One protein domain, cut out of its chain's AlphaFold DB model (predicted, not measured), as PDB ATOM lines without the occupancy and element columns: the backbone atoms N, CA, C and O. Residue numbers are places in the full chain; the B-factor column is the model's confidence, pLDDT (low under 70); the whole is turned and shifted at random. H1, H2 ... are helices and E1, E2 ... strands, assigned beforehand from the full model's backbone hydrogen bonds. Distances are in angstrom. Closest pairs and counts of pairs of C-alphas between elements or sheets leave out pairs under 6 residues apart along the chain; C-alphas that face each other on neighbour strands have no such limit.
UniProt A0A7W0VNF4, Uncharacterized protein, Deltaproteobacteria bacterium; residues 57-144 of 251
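This is residues 57 to 144 of the 251 residues of an uncharacterized protein of Deltaproteobacteria bacterium (UniProt A0A7W0VNF4). Two antiparallel sheets stand partly face to face as an elongated sandwich, a four-stranded one of E2, E5, E6 and E7 and a three-stranded one of E1, E3 and E4, their strands at 20 degrees to each other. A single short helix, H1, sits over E5 of the larger sheet. The printed part has 88 residues, with one named helix and seven named strands in the order E1, E2, H1, E3, E4, E5, E6, E7, and its class is mostly strand. The larger sheet runs E2, E5, E6, E7 and the smaller E1, E3, E4. The whole is compact, with a radius of gyration of the C-alphas of 13.1 A and spans of 40 by 23 by 15 A.

E1, residues 57 to 59, begins at C-alpha 57 at (-8.159, -23.559, -49.347) and is 6.6 A long. E2, residues 66 to 70, is 13.2 A long, and H1, residues 74 to 78, is 6.2 A long. E3, residues 81 to 88, spans 22.9 A. E4, residues 91 to 99, spans 23.6 A and bends by 54 degrees at residue 94. E5, residues 111 to 121, spans 28.2 A from C-alpha 111 at (-3.935, -26.340, -26.684). E6, residues 125 to 135, spans 30.2 A. E7, residues 138 to 143, spans 16.9 A and ends at C-alpha 143 at (-19.508, -27.327, -33.990).

E1 is the antiparallel neighbour of E3, with N 58 and O 85 2.8 A apart, within hydrogen-bond range. E3 and E4 form a hairpin, with N 84 and O 96 at 2.8 A. In the other sheet, edge strand E2 is antiparallel to E5, with N 67 and O 116 at 2.9 A. E5, E6 and E7 are a meander, each strand the antiparallel neighbour of the one before; N 115 and O 132 are 2.8 A apart, and N 133 and O 140 2.9 A. Between the sheets, the closest C-alphas of E3 and E6 are those of Leu 86 and Ile 126, 6.8 A apart. H1 is on the larger sheet, over E5, at a height of 8.1 A; its O i to N i+4 pair is within hydrogen-bond range. E4 and E7 are apart.

The C-alphas farthest apart are those of Gly 89 and Phe 137, at 41.1 A. The printed part has no cut. The link from E4 to E5, 11 residues, is long. Mean pLDDT of the printed part is 81.4; residues 101 to 108 and 143 to 144 are under 70.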
ATOM      1  N   ILE A  57      -8.743 -24.071 -50.588       89.38
ATOM      2  CA  ILE A  57      -8.159 -23.559 -49.347       89.38
ATOM      3  C   ILE A  57      -6.685 -23.933 -49.311       89.38
ATOM      4  O   ILE A  57      -6.323 -25.086 -49.532       89.38
ATOM      5  N   TYR A  58      -5.856 -22.946 -49.005       93.38
ATOM      6  CA  TYR A  58      -4.441 -23.115 -48.741       93.38
ATOM      7  C   TYR A  58      -4.148 -22.661 -47.319       93.38
ATOM      8  O   TYR A  58      -4.543 -21.565 -46.923       93.38
ATOM      9  N   ILE A  59      -3.442 -23.487 -46.561       91.88
ATOM     10  CA  ILE A  59      -2.985 -23.178 -45.208       91.88
ATOM     11  C   ILE A  59      -1.467 -23.249 -45.240       91.88
ATOM     12  O   ILE A  59      -0.905 -24.267 -45.636       91.88
ATOM     13  N   ASP A  60      -0.815 -22.134 -44.921       93.56
ATOM     14  CA  ASP A  60       0.644 -21.980 -44.990       93.56
ATOM     15  C   ASP A  60       1.229 -22.387 -46.356       93.56
ATOM     16  O   ASP A  60       2.331 -22.916 -46.477       93.56
ATOM     17  N   GLY A  61       0.461 -22.130 -47.420       92.50
ATOM     18  CA  GLY A  61       0.840 -22.419 -48.803       92.50
ATOM     19  C   GLY A  61       0.554 -23.846 -49.281       92.50
ATOM     20  O   GLY A  61       0.770 -24.118 -50.460       92.50
ATOM     21  N   VAL A  62       0.022 -24.725 -48.430       93.81
ATOM     22  CA  VAL A  62      -0.347 -26.108 -48.778       93.81
ATOM     23  C   VAL A  62      -1.857 -26.217 -48.976       93.81
ATOM     24  O   VAL A  62      -2.618 -25.705 -48.158       93.81
ATOM     25  N   GLU A  63      -2.306 -26.871 -50.051       93.12
ATOM     26  CA  GLU A  63      -3.737 -27.101 -50.297       93.12
ATOM     27  C   GLU A  63      -4.303 -28.089 -49.265       93.12
ATOM     28  O   GLU A  63      -4.049 -29.290 -49.342       93.12
ATOM     29  N   GLN A  64      -5.067 -27.581 -48.296       91.06
ATOM     30  CA  GLN A  64      -5.725 -28.376 -47.261       91.06
ATOM     31  C   GLN A  64      -6.895 -27.605 -46.640       91.06
ATOM     32  O   GLN A  64      -6.888 -26.376 -46.580       91.06
ATOM     33  N   SER A  65      -7.915 -28.325 -46.171       84.56
ATOM     34  CA  SER A  65      -9.145 -27.742 -45.610       84.56
ATOM     35  C   SER A  65      -9.199 -27.753 -44.082       84.56
ATOM     36  O   SER A  65     -10.214 -27.362 -43.507       84.56
ATOM     37  N   ALA A  66      -8.148 -28.236 -43.422       86.62
ATOM     38  CA  ALA A  66      -8.069 -28.298 -41.973       86.62
ATOM     39  C   ALA A  66      -6.652 -27.989 -41.491       86.62
ATOM     40  O   ALA A  66      -5.671 -28.340 -42.144       86.62
ATOM     41  N   ILE A  67      -6.571 -27.326 -40.341       85.38
ATOM     42  CA  ILE A  67      -5.351 -27.224 -39.542       85.38
ATOM     43  C   ILE A  67      -5.378 -28.425 -38.611       85.38
ATOM     44  O   ILE A  67      -6.298 -28.512 -37.809       85.38
ATOM     45  N   GLU A  68      -4.417 -29.336 -38.720       88.44
ATOM     46  CA  GLU A  68      -4.258 -30.474 -37.809       88.44
ATOM     47  C   GLU A  68      -2.827 -30.471 -37.289       88.44
ATOM     48  O   GLU A  68      -1.882 -30.676 -38.054       88.44
ATOM     49  N   GLN A  69      -2.648 -30.177 -36.000       86.50
ATOM     50  CA  GLN A  69      -1.315 -29.984 -35.448       86.50
ATOM     51  C   GLN A  69      -1.201 -30.423 -33.992       86.50
ATOM     52  O   GLN A  69      -2.075 -30.168 -33.161       86.50
ATOM     53  N   LEU A  70      -0.064 -31.053 -33.699       87.94
ATOM     54  CA  LEU A  70       0.420 -31.332 -32.356       87.94
ATOM     55  C   LEU A  70       1.526 -30.334 -32.024       87.94
ATOM     56  O   LEU A  70       2.470 -30.161 -32.801       87.94
ATOM     57  N   PHE A  71       1.413 -29.696 -30.868       86.69
ATOM     58  CA  PHE A  71       2.384 -28.731 -30.380       86.69
ATOM     59  C   PHE A  71       3.226 -29.354 -29.264       86.69
ATOM     60  O   PHE A  71       2.688 -30.028 -28.383       86.69
ATOM     61  N   PRO A  72       4.550 -29.128 -29.263       85.69
ATOM     62  CA  PRO A  72       5.432 -29.666 -28.229       85.69
ATOM     63  C   PRO A  72       5.214 -29.003 -26.861       85.69
ATOM     64  O   PRO A  72       5.600 -29.569 -25.840       85.69
ATOM     65  N   SER A  73       4.618 -27.807 -26.831       83.81
ATOM     66  CA  SER A  73       4.241 -27.089 -25.614       83.81
ATOM     67  C   SER A  73       3.093 -26.111 -25.885       83.81
ATOM     68  O   SER A  73       2.746 -25.854 -27.039       83.81
ATOM     69  N   ILE A  74       2.521 -25.551 -24.817       82.19
ATOM     70  CA  ILE A  74       1.463 -24.530 -24.892       82.19
ATOM     71  C   ILE A  74       2.001 -23.245 -25.520       82.19
ATOM     72  O   ILE A  74       1.343 -22.649 -26.359       82.19
ATOM     73  N   GLU A  75       3.216 -22.841 -25.151       85.06
ATOM     74  CA  GLU A  75       3.853 -21.628 -25.671       85.06
ATOM     75  C   GLU A  75       4.033 -21.724 -27.190       85.06
ATOM     76  O   GLU A  75       3.734 -20.779 -27.916       85.06
ATOM     77  N   ALA A  76       4.428 -22.903 -27.684       84.94
ATOM     78  CA  ALA A  76       4.528 -23.157 -29.117       84.94
ATOM     79  C   ALA A  76       3.168 -23.064 -29.833       84.94
ATOM     80  O   ALA A  76       3.127 -22.683 -31.002       84.94
ATOM     81  N   ALA A  77       2.069 -23.409 -29.156       83.56
ATOM     82  CA  ALA A  77       0.723 -23.281 -29.702       83.56
ATOM     83  C   ALA A  77       0.216 -21.829 -29.671       83.56
ATOM     84  O   ALA A  77      -0.354 -21.358 -30.652       83.56
ATOM     85  N   ASP A  78       0.447 -21.091 -28.585       81.38
ATOM     86  CA  ASP A  78      -0.018 -19.705 -28.438       81.38
ATOM     87  C   ASP A  78       0.672 -18.747 -29.430       81.38
ATOM     88  O   ASP A  78       0.041 -17.807 -29.936       81.38
ATOM     89  N   ASP A  79       1.929 -19.034 -29.781       83.50
ATOM     90  CA  ASP A  79       2.692 -18.302 -30.797       83.50
ATOM     91  C   ASP A  79       2.361 -18.729 -32.240       83.50
ATOM     92  O   ASP A  79       2.715 -18.025 -33.194       83.50
ATOM     93  N   ALA A  80       1.658 -19.850 -32.434       87.12
ATOM     94  CA  ALA A  80       1.341 -20.363 -33.761       87.12
ATOM     95  C   ALA A  80       0.296 -19.488 -34.473       87.12
ATOM     96  O   ALA A  80      -0.833 -19.275 -34.008       87.12
ATOM     97  N   VAL A  81       0.676 -19.001 -35.656       89.38
ATOM     98  CA  VAL A  81      -0.189 -18.244 -36.561       89.38
ATOM     99  C   VAL A  81      -0.140 -18.884 -37.940       89.38
ATOM    100  O   VAL A  81       0.913 -18.926 -38.568       89.38
ATOM    101  N   HIS A  82      -1.301 -19.305 -38.425       89.12
ATOM    102  CA  HIS A  82      -1.477 -19.862 -39.759       89.12
ATOM    103  C   HIS A  82      -2.009 -18.805 -40.717       89.12
ATOM    104  O   HIS A  82      -2.935 -18.052 -40.386       89.12
ATOM    105  N   LEU A  83      -1.456 -18.766 -41.927       92.06
ATOM    106  CA  LEU A  83      -2.021 -17.996 -43.028       92.06
ATOM    107  C   LEU A  83      -2.972 -18.892 -43.818       92.06
ATOM    108  O   LEU A  83      -2.551 -19.827 -44.494       92.06
ATOM    109  N   ILE A  84      -4.256 -18.565 -43.759       90.75
ATOM    110  CA  ILE A  84      -5.305 -19.220 -44.531       90.75
ATOM    111  C   ILE A  84      -5.606 -18.360 -45.755       90.75
ATOM    112  O   ILE A  84      -5.899 -17.166 -45.633       90.75
ATOM    113  N   GLU A  85      -5.588 -18.971 -46.932       91.81
ATOM    114  CA  GLU A  85      -5.911 -18.331 -48.200       91.81
ATOM    115  C   GLU A  85      -6.989 -19.116 -48.945       91.81
ATOM    116  O   GLU A  85      -6.899 -20.334 -49.086       91.81
ATOM    117  N   LEU A  86      -7.990 -18.408 -49.468       88.88
ATOM    118  CA  LEU A  86      -8.876 -18.944 -50.495       88.88
ATOM    119  C   LEU A  86      -8.327 -18.542 -51.850       88.88
ATOM    120  O   LEU A  86      -8.082 -17.352 -52.076       88.88
ATOM    121  N   ARG A  87      -8.170 -19.503 -52.754       89.06
ATOM    122  CA  ARG A  87      -7.642 -19.239 -54.089       89.06
ATOM    123  C   ARG A  87      -8.566 -19.749 -55.185       89.06
ATOM    124  O   ARG A  87      -9.104 -20.845 -55.070       89.06
ATOM    125  N   TYR A  88      -8.692 -18.962 -56.248       84.75
ATOM    126  CA  TYR A  88      -9.241 -19.355 -57.547       84.75
ATOM    127  C   TYR A  88      -8.073 -19.402 -58.535       84.75
ATOM    128  O   TYR A  88      -7.485 -18.362 -58.841       84.75
ATOM    129  N   GLY A  89      -7.664 -20.598 -58.963       84.62
ATOM    130  CA  GLY A  89      -6.398 -20.779 -59.674       84.62
ATOM    131  C   GLY A  89      -5.222 -20.182 -58.882       84.62
ATOM    132  O   GLY A  89      -4.975 -20.552 -57.732       84.62
ATOM    133  N   SER A  90      -4.510 -19.223 -59.480       84.62
ATOM    134  CA  SER A  90      -3.423 -18.477 -58.823       84.62
ATOM    135  C   SER A  90      -3.877 -17.219 -58.070       84.62
ATOM    136  O   SER A  90      -3.076 -16.624 -57.349       84.62
ATOM    137  N   ALA A  91      -5.123 -16.774 -58.246       83.81
ATOM    138  CA  ALA A  91      -5.633 -15.560 -57.620       83.81
ATOM    139  C   ALA A  91      -6.044 -15.832 -56.170       83.81
ATOM    140  O   ALA A  91      -6.769 -16.785 -55.889       83.81
ATOM    141  N   ILE A  92      -5.609 -14.979 -55.242       87.06
ATOM    142  CA  ILE A  92      -5.984 -15.083 -53.829       87.06
ATOM    143  C   ILE A  92      -7.193 -14.186 -53.582       87.06
ATOM    144  O   ILE A  92      -7.081 -12.965 -53.658       87.06
ATOM    145  N   VAL A  93      -8.337 -14.794 -53.275       83.62
ATOM    146  CA  VAL A  93      -9.624 -14.084 -53.171       83.62
ATOM    147  C   VAL A  93      -9.969 -13.690 -51.742       83.62
ATOM    148  O   VAL A  93     -10.717 -12.739 -51.519       83.62
ATOM    149  N   ARG A  94      -9.405 -14.403 -50.762       83.44
ATOM    150  CA  ARG A  94      -9.526 -14.083 -49.341       83.44
ATOM    151  C   ARG A  94      -8.278 -14.539 -48.598       83.44
ATOM    152  O   ARG A  94      -7.763 -15.620 -48.865       83.44
ATOM    153  N   LYS A  95      -7.816 -13.726 -47.644       87.38
ATOM    154  CA  LYS A  95      -6.743 -14.077 -46.705       87.38
ATOM    155  C   LYS A  95      -7.215 -13.893 -45.276       87.38
ATOM    156  O   LYS A  95      -7.960 -12.957 -44.980       87.38
ATOM    157  N   ARG A  96      -6.760 -14.762 -44.380       83.62
ATOM    158  CA  ARG A  96      -7.019 -14.654 -42.949       83.62
ATOM    159  C   ARG A  96      -5.845 -15.217 -42.167       83.62
ATOM    160  O   ARG A  96      -5.388 -16.315 -42.448       83.62
ATOM    161  N   PHE A  97      -5.418 -14.491 -41.143       86.06
ATOM    162  CA  PHE A  97      -4.511 -15.033 -40.139       86.06
ATOM    163  C   PHE A  97      -5.326 -15.719 -39.046       86.06
ATOM    164  O   PHE A  97      -6.283 -15.143 -38.516       86.06
ATOM    165  N   HIS A  98      -4.962 -16.955 -38.726       83.12
ATOM    166  CA  HIS A  98      -5.564 -17.731 -37.656       83.12
ATOM    167  C   HIS A  98      -4.525 -18.006 -36.576       83.12
ATOM    168  O   HIS A  98      -3.543 -18.695 -36.825       83.12
ATOM    169  N   ARG A  99      -4.750 -17.460 -35.379       82.75
ATOM    170  CA  ARG A  99      -3.958 -17.781 -34.191       82.75
ATOM    171  C   ARG A  99      -4.644 -18.907 -33.424       82.75
ATOM    172  O   ARG A  99      -5.830 -18.783 -33.116       82.75
ATOM    173  N   VAL A 100      -3.885 -19.952 -33.113       76.06
ATOM    174  CA  VAL A 100      -4.358 -21.197 -32.489       76.06
ATOM    175  C   VAL A 100      -5.012 -20.939 -31.123       76.06
ATOM    176  O   VAL A 100      -6.181 -21.274 -30.934       76.06
ATOM    177  N   GLY A 101      -4.329 -20.226 -30.219       60.88
ATOM    178  CA  GLY A 101      -4.816 -19.937 -28.857       60.88
ATOM    179  C   GLY A 101      -5.976 -18.932 -28.744       60.88
ATOM    180  O   GLY A 101      -6.477 -18.687 -27.655       60.88
ATOM    181  N   ALA A 102      -6.431 -18.330 -29.852       54.47
ATOM    182  CA  ALA A 102      -7.520 -17.340 -29.867       54.47
ATOM    183  C   ALA A 102      -8.701 -17.758 -30.764       54.47
ATOM    184  O   ALA A 102      -9.476 -16.913 -31.246       54.47
ATOM    185  N   ALA A 103      -8.837 -19.056 -31.051       52.34
ATOM    186  CA  ALA A 103     -10.008 -19.564 -31.750       52.34
ATOM    187  C   ALA A 103     -11.269 -19.199 -30.948       52.34
ATOM    188  O   ALA A 103     -11.378 -19.504 -29.765       52.34
ATOM    189  N   SER A 104     -12.240 -18.545 -31.592       52.94
ATOM    190  CA  SER A 104     -13.446 -18.023 -30.920       52.94
ATOM    191  C   SER A 104     -14.320 -19.088 -30.255       52.94
ATOM    192  O   SER A 104     -15.253 -18.718 -29.555       52.94
ATOM    193  N   GLY A 105     -14.051 -20.375 -30.489       56.56
ATOM    194  CA  GLY A 105     -14.764 -21.488 -29.867       56.56
ATOM    195  C   GLY A 105     -14.079 -22.081 -28.633       56.56
ATOM    196  O   GLY A 105     -14.757 -22.758 -27.873       56.56
ATOM    197  N   CYS A 106     -12.781 -21.825 -28.412       66.69
ATOM    198  CA  CYS A 106     -11.990 -22.495 -27.368       66.69
ATOM    199  C   CYS A 106     -11.056 -21.537 -26.596       66.69
ATOM    200  O   CYS A 106      -9.860 -21.808 -26.514       66.69
ATOM    201  N   PRO A 107     -11.558 -20.419 -26.039       64.56
ATOM    202  CA  PRO A 107     -10.709 -19.388 -25.431       64.56
ATOM    203  C   PRO A 107      -9.921 -19.850 -24.192       64.56
ATOM    204  O   PRO A 107      -8.936 -19.206 -23.849       64.56
ATOM    205  N   ASP A 108     -10.312 -20.963 -23.557       69.88
ATOM    206  CA  ASP A 108      -9.739 -21.410 -22.277       69.88
ATOM    207  C   ASP A 108      -8.928 -22.717 -22.370       69.88
ATOM    208  O   ASP A 108      -8.278 -23.130 -21.408       69.88
ATOM    209  N   VAL A 109      -8.935 -23.390 -23.526       71.19
ATOM    210  CA  VAL A 109      -8.219 -24.657 -23.729       71.19
ATOM    211  C   VAL A 109      -6.864 -24.346 -24.342       71.19
ATOM    212  O   VAL A 109      -6.716 -24.409 -25.551       71.19
ATOM    213  N   HIS A 110      -5.888 -23.969 -23.511       79.94
ATOM    214  CA  HIS A 110      -4.487 -23.778 -23.918       79.94
ATOM    215  C   HIS A 110      -3.958 -25.043 -24.619       79.94
ATOM    216  O   HIS A 110      -3.643 -26.017 -23.919       79.94
ATOM    217  N   PRO A 111      -3.916 -25.080 -25.963       78.81
ATOM    218  CA  PRO A 111      -3.935 -26.340 -26.684       78.81
ATOM    219  C   PRO A 111      -2.526 -26.907 -26.866       78.81
ATOM    220  O   PRO A 111      -1.571 -26.185 -27.122       78.81
ATOM    221  N   THR A 112      -2.402 -28.226 -26.768       85.19
ATOM    222  CA  THR A 112      -1.238 -29.001 -27.236       85.19
ATOM    223  C   THR A 112      -1.587 -29.860 -28.451       85.19
ATOM    224  O   THR A 112      -0.703 -30.369 -29.132       85.19
ATOM    225  N   GLU A 113      -2.875 -29.986 -28.760       87.56
ATOM    226  CA  GLU A 113      -3.415 -30.578 -29.977       87.56
ATOM    227  C   GLU A 113      -4.553 -29.692 -30.481       87.56
ATOM    228  O   GLU A 113      -5.395 -29.244 -29.696       87.56
ATOM    229  N   MET A 114      -4.585 -29.450 -31.790       85.50
ATOM    230  CA  MET A 114      -5.650 -28.697 -32.434       85.50
ATOM    231  C   MET A 114      -6.043 -29.336 -33.762       85.50
ATOM    232  O   MET A 114      -5.189 -29.661 -34.588       85.50
ATOM    233  N   ARG A 115      -7.354 -29.412 -33.992       87.19
ATOM    234  CA  ARG A 115      -7.947 -29.570 -35.314       87.19
ATOM    235  C   ARG A 115      -8.946 -28.450 -35.577       87.19
ATOM    236  O   ARG A 115      -9.868 -28.251 -34.795       87.19
ATOM    237  N   HIS A 116      -8.789 -27.727 -36.678       83.31
ATOM    238  CA  HIS A 116      -9.710 -26.662 -37.072       83.31
ATOM    239  C   HIS A 116     -10.091 -26.818 -38.538       83.31
ATOM    240  O   HIS A 116      -9.242 -26.698 -39.419       83.31
ATOM    241  N   GLU A 117     -11.364 -27.086 -38.800       83.56
ATOM    242  CA  GLU A 117     -11.884 -27.281 -40.147       83.56
ATOM    243  C   GLU A 117     -12.389 -25.979 -40.761       83.56
ATOM    244  O   GLU A 117     -12.917 -25.090 -40.086       83.56
ATOM    245  N   LEU A 118     -12.258 -25.887 -42.082       82.69
ATOM    246  CA  LEU A 118     -12.661 -24.736 -42.869       82.69
ATOM    247  C   LEU A 118     -13.621 -25.155 -43.987       82.69
ATOM    248  O   LEU A 118     -13.383 -26.126 -44.702       82.69
ATOM    249  N   CYS A 119     -14.678 -24.371 -44.183       79.69
ATOM    250  CA  CYS A 119     -15.540 -24.428 -45.359       79.69
ATOM    251  C   CYS A 119     -15.072 -23.411 -46.399       79.69
ATOM    252  O   CYS A 119     -14.856 -22.249 -46.057       79.69
ATOM    253  N   ALA A 120     -14.995 -23.827 -47.664       80.44
ATOM    254  CA  ALA A 120     -14.866 -22.937 -48.815       80.44
ATOM    255  C   ALA A 120     -16.176 -22.918 -49.603       80.44
ATOM    256  O   ALA A 120     -16.725 -23.970 -49.926       80.44
ATOM    257  N   TYR A 121     -16.641 -21.722 -49.944       76.75
ATOM    258  CA  TYR A 121     -17.849 -21.504 -50.735       76.75
ATOM    259  C   TYR A 121     -17.479 -21.005 -52.127       76.75
ATOM    260  O   TYR A 121     -16.522 -20.240 -52.272       76.75
ATOM    261  N   TRP A 122     -18.255 -21.359 -53.162       74.31
ATOM    262  CA  TRP A 122     -17.972 -20.842 -54.513       74.31
ATOM    263  C   TRP A 122     -18.269 -19.352 -54.651       74.31
ATOM    264  O   TRP A 122     -17.800 -18.725 -55.593       74.31
ATOM    265  N   SER A 123     -18.953 -18.733 -53.689       71.69
ATOM    266  CA  SER A 123     -18.989 -17.275 -53.636       71.69
ATOM    267  C   SER A 123     -17.595 -16.682 -53.424       71.69
ATOM    268  O   SER A 123     -17.438 -15.508 -53.670       71.69
ATOM    269  N   GLY A 124     -16.568 -17.437 -53.018       75.88
ATOM    270  CA  GLY A 124     -15.268 -16.874 -52.635       75.88
ATOM    271  C   GLY A 124     -15.177 -16.563 -51.139       75.88
ATOM    272  O   GLY A 124     -14.361 -15.740 -50.717       75.88
ATOM    273  N   ASP A 125     -15.996 -17.242 -50.333       79.19
ATOM    274  CA  ASP A 125     -16.013 -17.127 -48.878       79.19
ATOM    275  C   ASP A 125     -15.290 -18.314 -48.196       79.19
ATOM    276  O   ASP A 125     -15.333 -19.441 -48.694       79.19
ATOM    277  N   ILE A 126     -14.640 -18.069 -47.046       78.88
ATOM    278  CA  ILE A 126     -14.111 -19.103 -46.133       78.88
ATOM    279  C   ILE A 126     -14.746 -18.936 -44.764       78.88
ATOM    280  O   ILE A 126     -14.720 -17.840 -44.192       78.88
ATOM    281  N   ARG A 127     -15.192 -20.049 -44.180       77.81
ATOM    282  CA  ARG A 127     -15.733 -20.083 -42.817       77.81
ATOM    283  C   ARG A 127     -15.130 -21.173 -41.972       77.81
ATOM    284  O   ARG A 127     -14.627 -22.156 -42.494       77.81
ATOM    285  N   PHE A 128     -15.209 -20.982 -40.663       76.00
ATOM    286  CA  PHE A 128     -14.834 -22.013 -39.713       76.00
ATOM    287  C   PHE A 128     -15.975 -23.016 -39.576       76.00
ATOM    288  O   PHE A 128     -17.115 -22.627 -39.306       76.00
ATOM    289  N   GLY A 129     -15.635 -24.274 -39.837       74.81
ATOM    290  CA  GLY A 129     -16.476 -25.434 -39.611       74.81
ATOM    291  C   GLY A 129     -16.354 -25.861 -38.160       74.81
ATOM    292  O   GLY A 129     -16.662 -25.100 -37.253       74.81
ATOM    293  N   SER A 130     -15.844 -27.058 -37.918       76.94
ATOM    294  CA  SER A 130     -15.623 -27.548 -36.562       76.94
ATOM    295  C   SER A 130     -14.262 -27.131 -35.991       76.94
ATOM    296  O   SER A 130     -13.298 -26.876 -36.718       76.94
ATOM    297  N   SER A 131     -14.170 -27.089 -34.665       81.88
ATOM    298  CA  SER A 131     -12.916 -26.949 -33.931       81.88
ATOM    299  C   SER A 131     -12.824 -28.001 -32.838       81.88
ATOM    300  O   SER A 131     -13.769 -28.205 -32.082       81.88
ATOM    301  N   TYR A 132     -11.662 -28.616 -32.717       84.81
ATOM    302  CA  TYR A 132     -11.290 -29.519 -31.647       84.81
ATOM    303  C   TYR A 132      -9.955 -29.057 -31.075       84.81
ATOM    304  O   TYR A 132      -9.021 -28.764 -31.823       84.81
ATOM    305  N   ALA A 133      -9.862 -28.984 -29.756       85.69
ATOM    306  CA  ALA A 133      -8.627 -28.651 -29.068       85.69
ATOM    307  C   ALA A 133      -8.519 -29.456 -27.775       85.69
ATOM    308  O   ALA A 133      -9.490 -29.547 -27.022       85.69
ATOM    309  N   THR A 134      -7.339 -30.003 -27.488       86.19
ATOM    310  CA  THR A 134      -7.019 -30.574 -26.172       86.19
ATOM    311  C   THR A 134      -5.768 -29.928 -25.619       86.19
ATOM    312  O   THR A 134      -4.855 -29.553 -26.359       86.19
ATOM    313  N   GLY A 135      -5.724 -29.768 -24.301       84.25
ATOM    314  CA  GLY A 135      -4.568 -29.190 -23.645       84.25
ATOM    315  C   GLY A 135      -4.699 -29.126 -22.133       84.25
ATOM    316  O   GLY A 135      -5.476 -29.850 -21.512       84.25
ATOM    317  N   ARG A 136      -3.912 -28.240 -21.520       79.44
ATOM    318  CA  ARG A 136      -3.700 -28.214 -20.062       79.44
ATOM    319  C   ARG A 136      -4.973 -28.015 -19.244       79.44
ATOM    320  O   ARG A 136      -5.071 -28.549 -18.143       79.44
ATOM    321  N   PHE A 137      -5.912 -27.229 -19.760       80.12
ATOM    322  CA  PHE A 137      -7.131 -26.856 -19.042       80.12
ATOM    323  C   PHE A 137      -8.383 -27.574 -19.558       80.12
ATOM    324  O   PHE A 137      -9.494 -27.218 -19.177       80.12
ATOM    325  N   GLY A 138      -8.208 -28.623 -20.369       81.38
ATOM    326  CA  GLY A 138      -9.282 -29.528 -20.760       81.38
ATOM    327  C   GLY A 138      -9.351 -29.782 -22.259       81.38
ATOM    328  O   GLY A 138      -8.367 -29.653 -22.986       81.38
ATOM    329  N   THR A 139     -10.547 -30.157 -22.696       84.81
ATOM    330  CA  THR A 139     -10.887 -30.433 -24.090       84.81
ATOM    331  C   THR A 139     -12.008 -29.499 -24.509       84.81
ATOM    332  O   THR A 139     -12.971 -29.310 -23.769       84.81
ATOM    333  N   CYS A 140     -11.893 -28.942 -25.707       80.69
ATOM    334  CA  CYS A 140     -12.912 -28.128 -26.341       80.69
ATOM    335  C   CYS A 140     -13.317 -28.766 -27.665       80.69
ATOM    336  O   CYS A 140     -12.468 -29.148 -28.471       80.69
ATOM    337  N   VAL A 141     -14.626 -28.854 -27.881       80.94
ATOM    338  CA  VAL A 141     -15.228 -29.249 -29.151       80.94
ATOM    339  C   VAL A 141     -16.246 -28.178 -29.507       80.94
ATOM    340  O   VAL A 141     -17.110 -27.849 -28.696       80.94
ATOM    341  N   GLY A 142     -16.113 -27.609 -30.698       73.50
ATOM    342  CA  GLY A 142     -17.004 -26.591 -31.226       73.50
ATOM    343  C   GLY A 142     -17.525 -27.017 -32.586       73.50
ATOM    344  O   GLY A 142     -16.744 -27.198 -33.517       73.50
ATOM    345  N   ASP A 143     -18.843 -27.122 -32.709       67.00
ATOM    346  CA  ASP A 143     -19.508 -27.327 -33.990       67.00
ATOM    347  C   ASP A 143     -19.829 -25.956 -34.592       67.00
ATOM    348  O   ASP A 143     -20.866 -25.349 -34.320       67.00
ATOM    349  N   GLY A 144     -18.914 -25.411 -35.392       62.12
ATOM    350  CA  GLY A 144     -19.246 -24.275 -36.238       62.12
ATOM    351  C   GLY A 144     -19.947 -24.808 -37.477       62.12
ATOM    352  O   GLY A 144     -19.351 -25.428 -38.350       62.12
TER     353      GLY A 144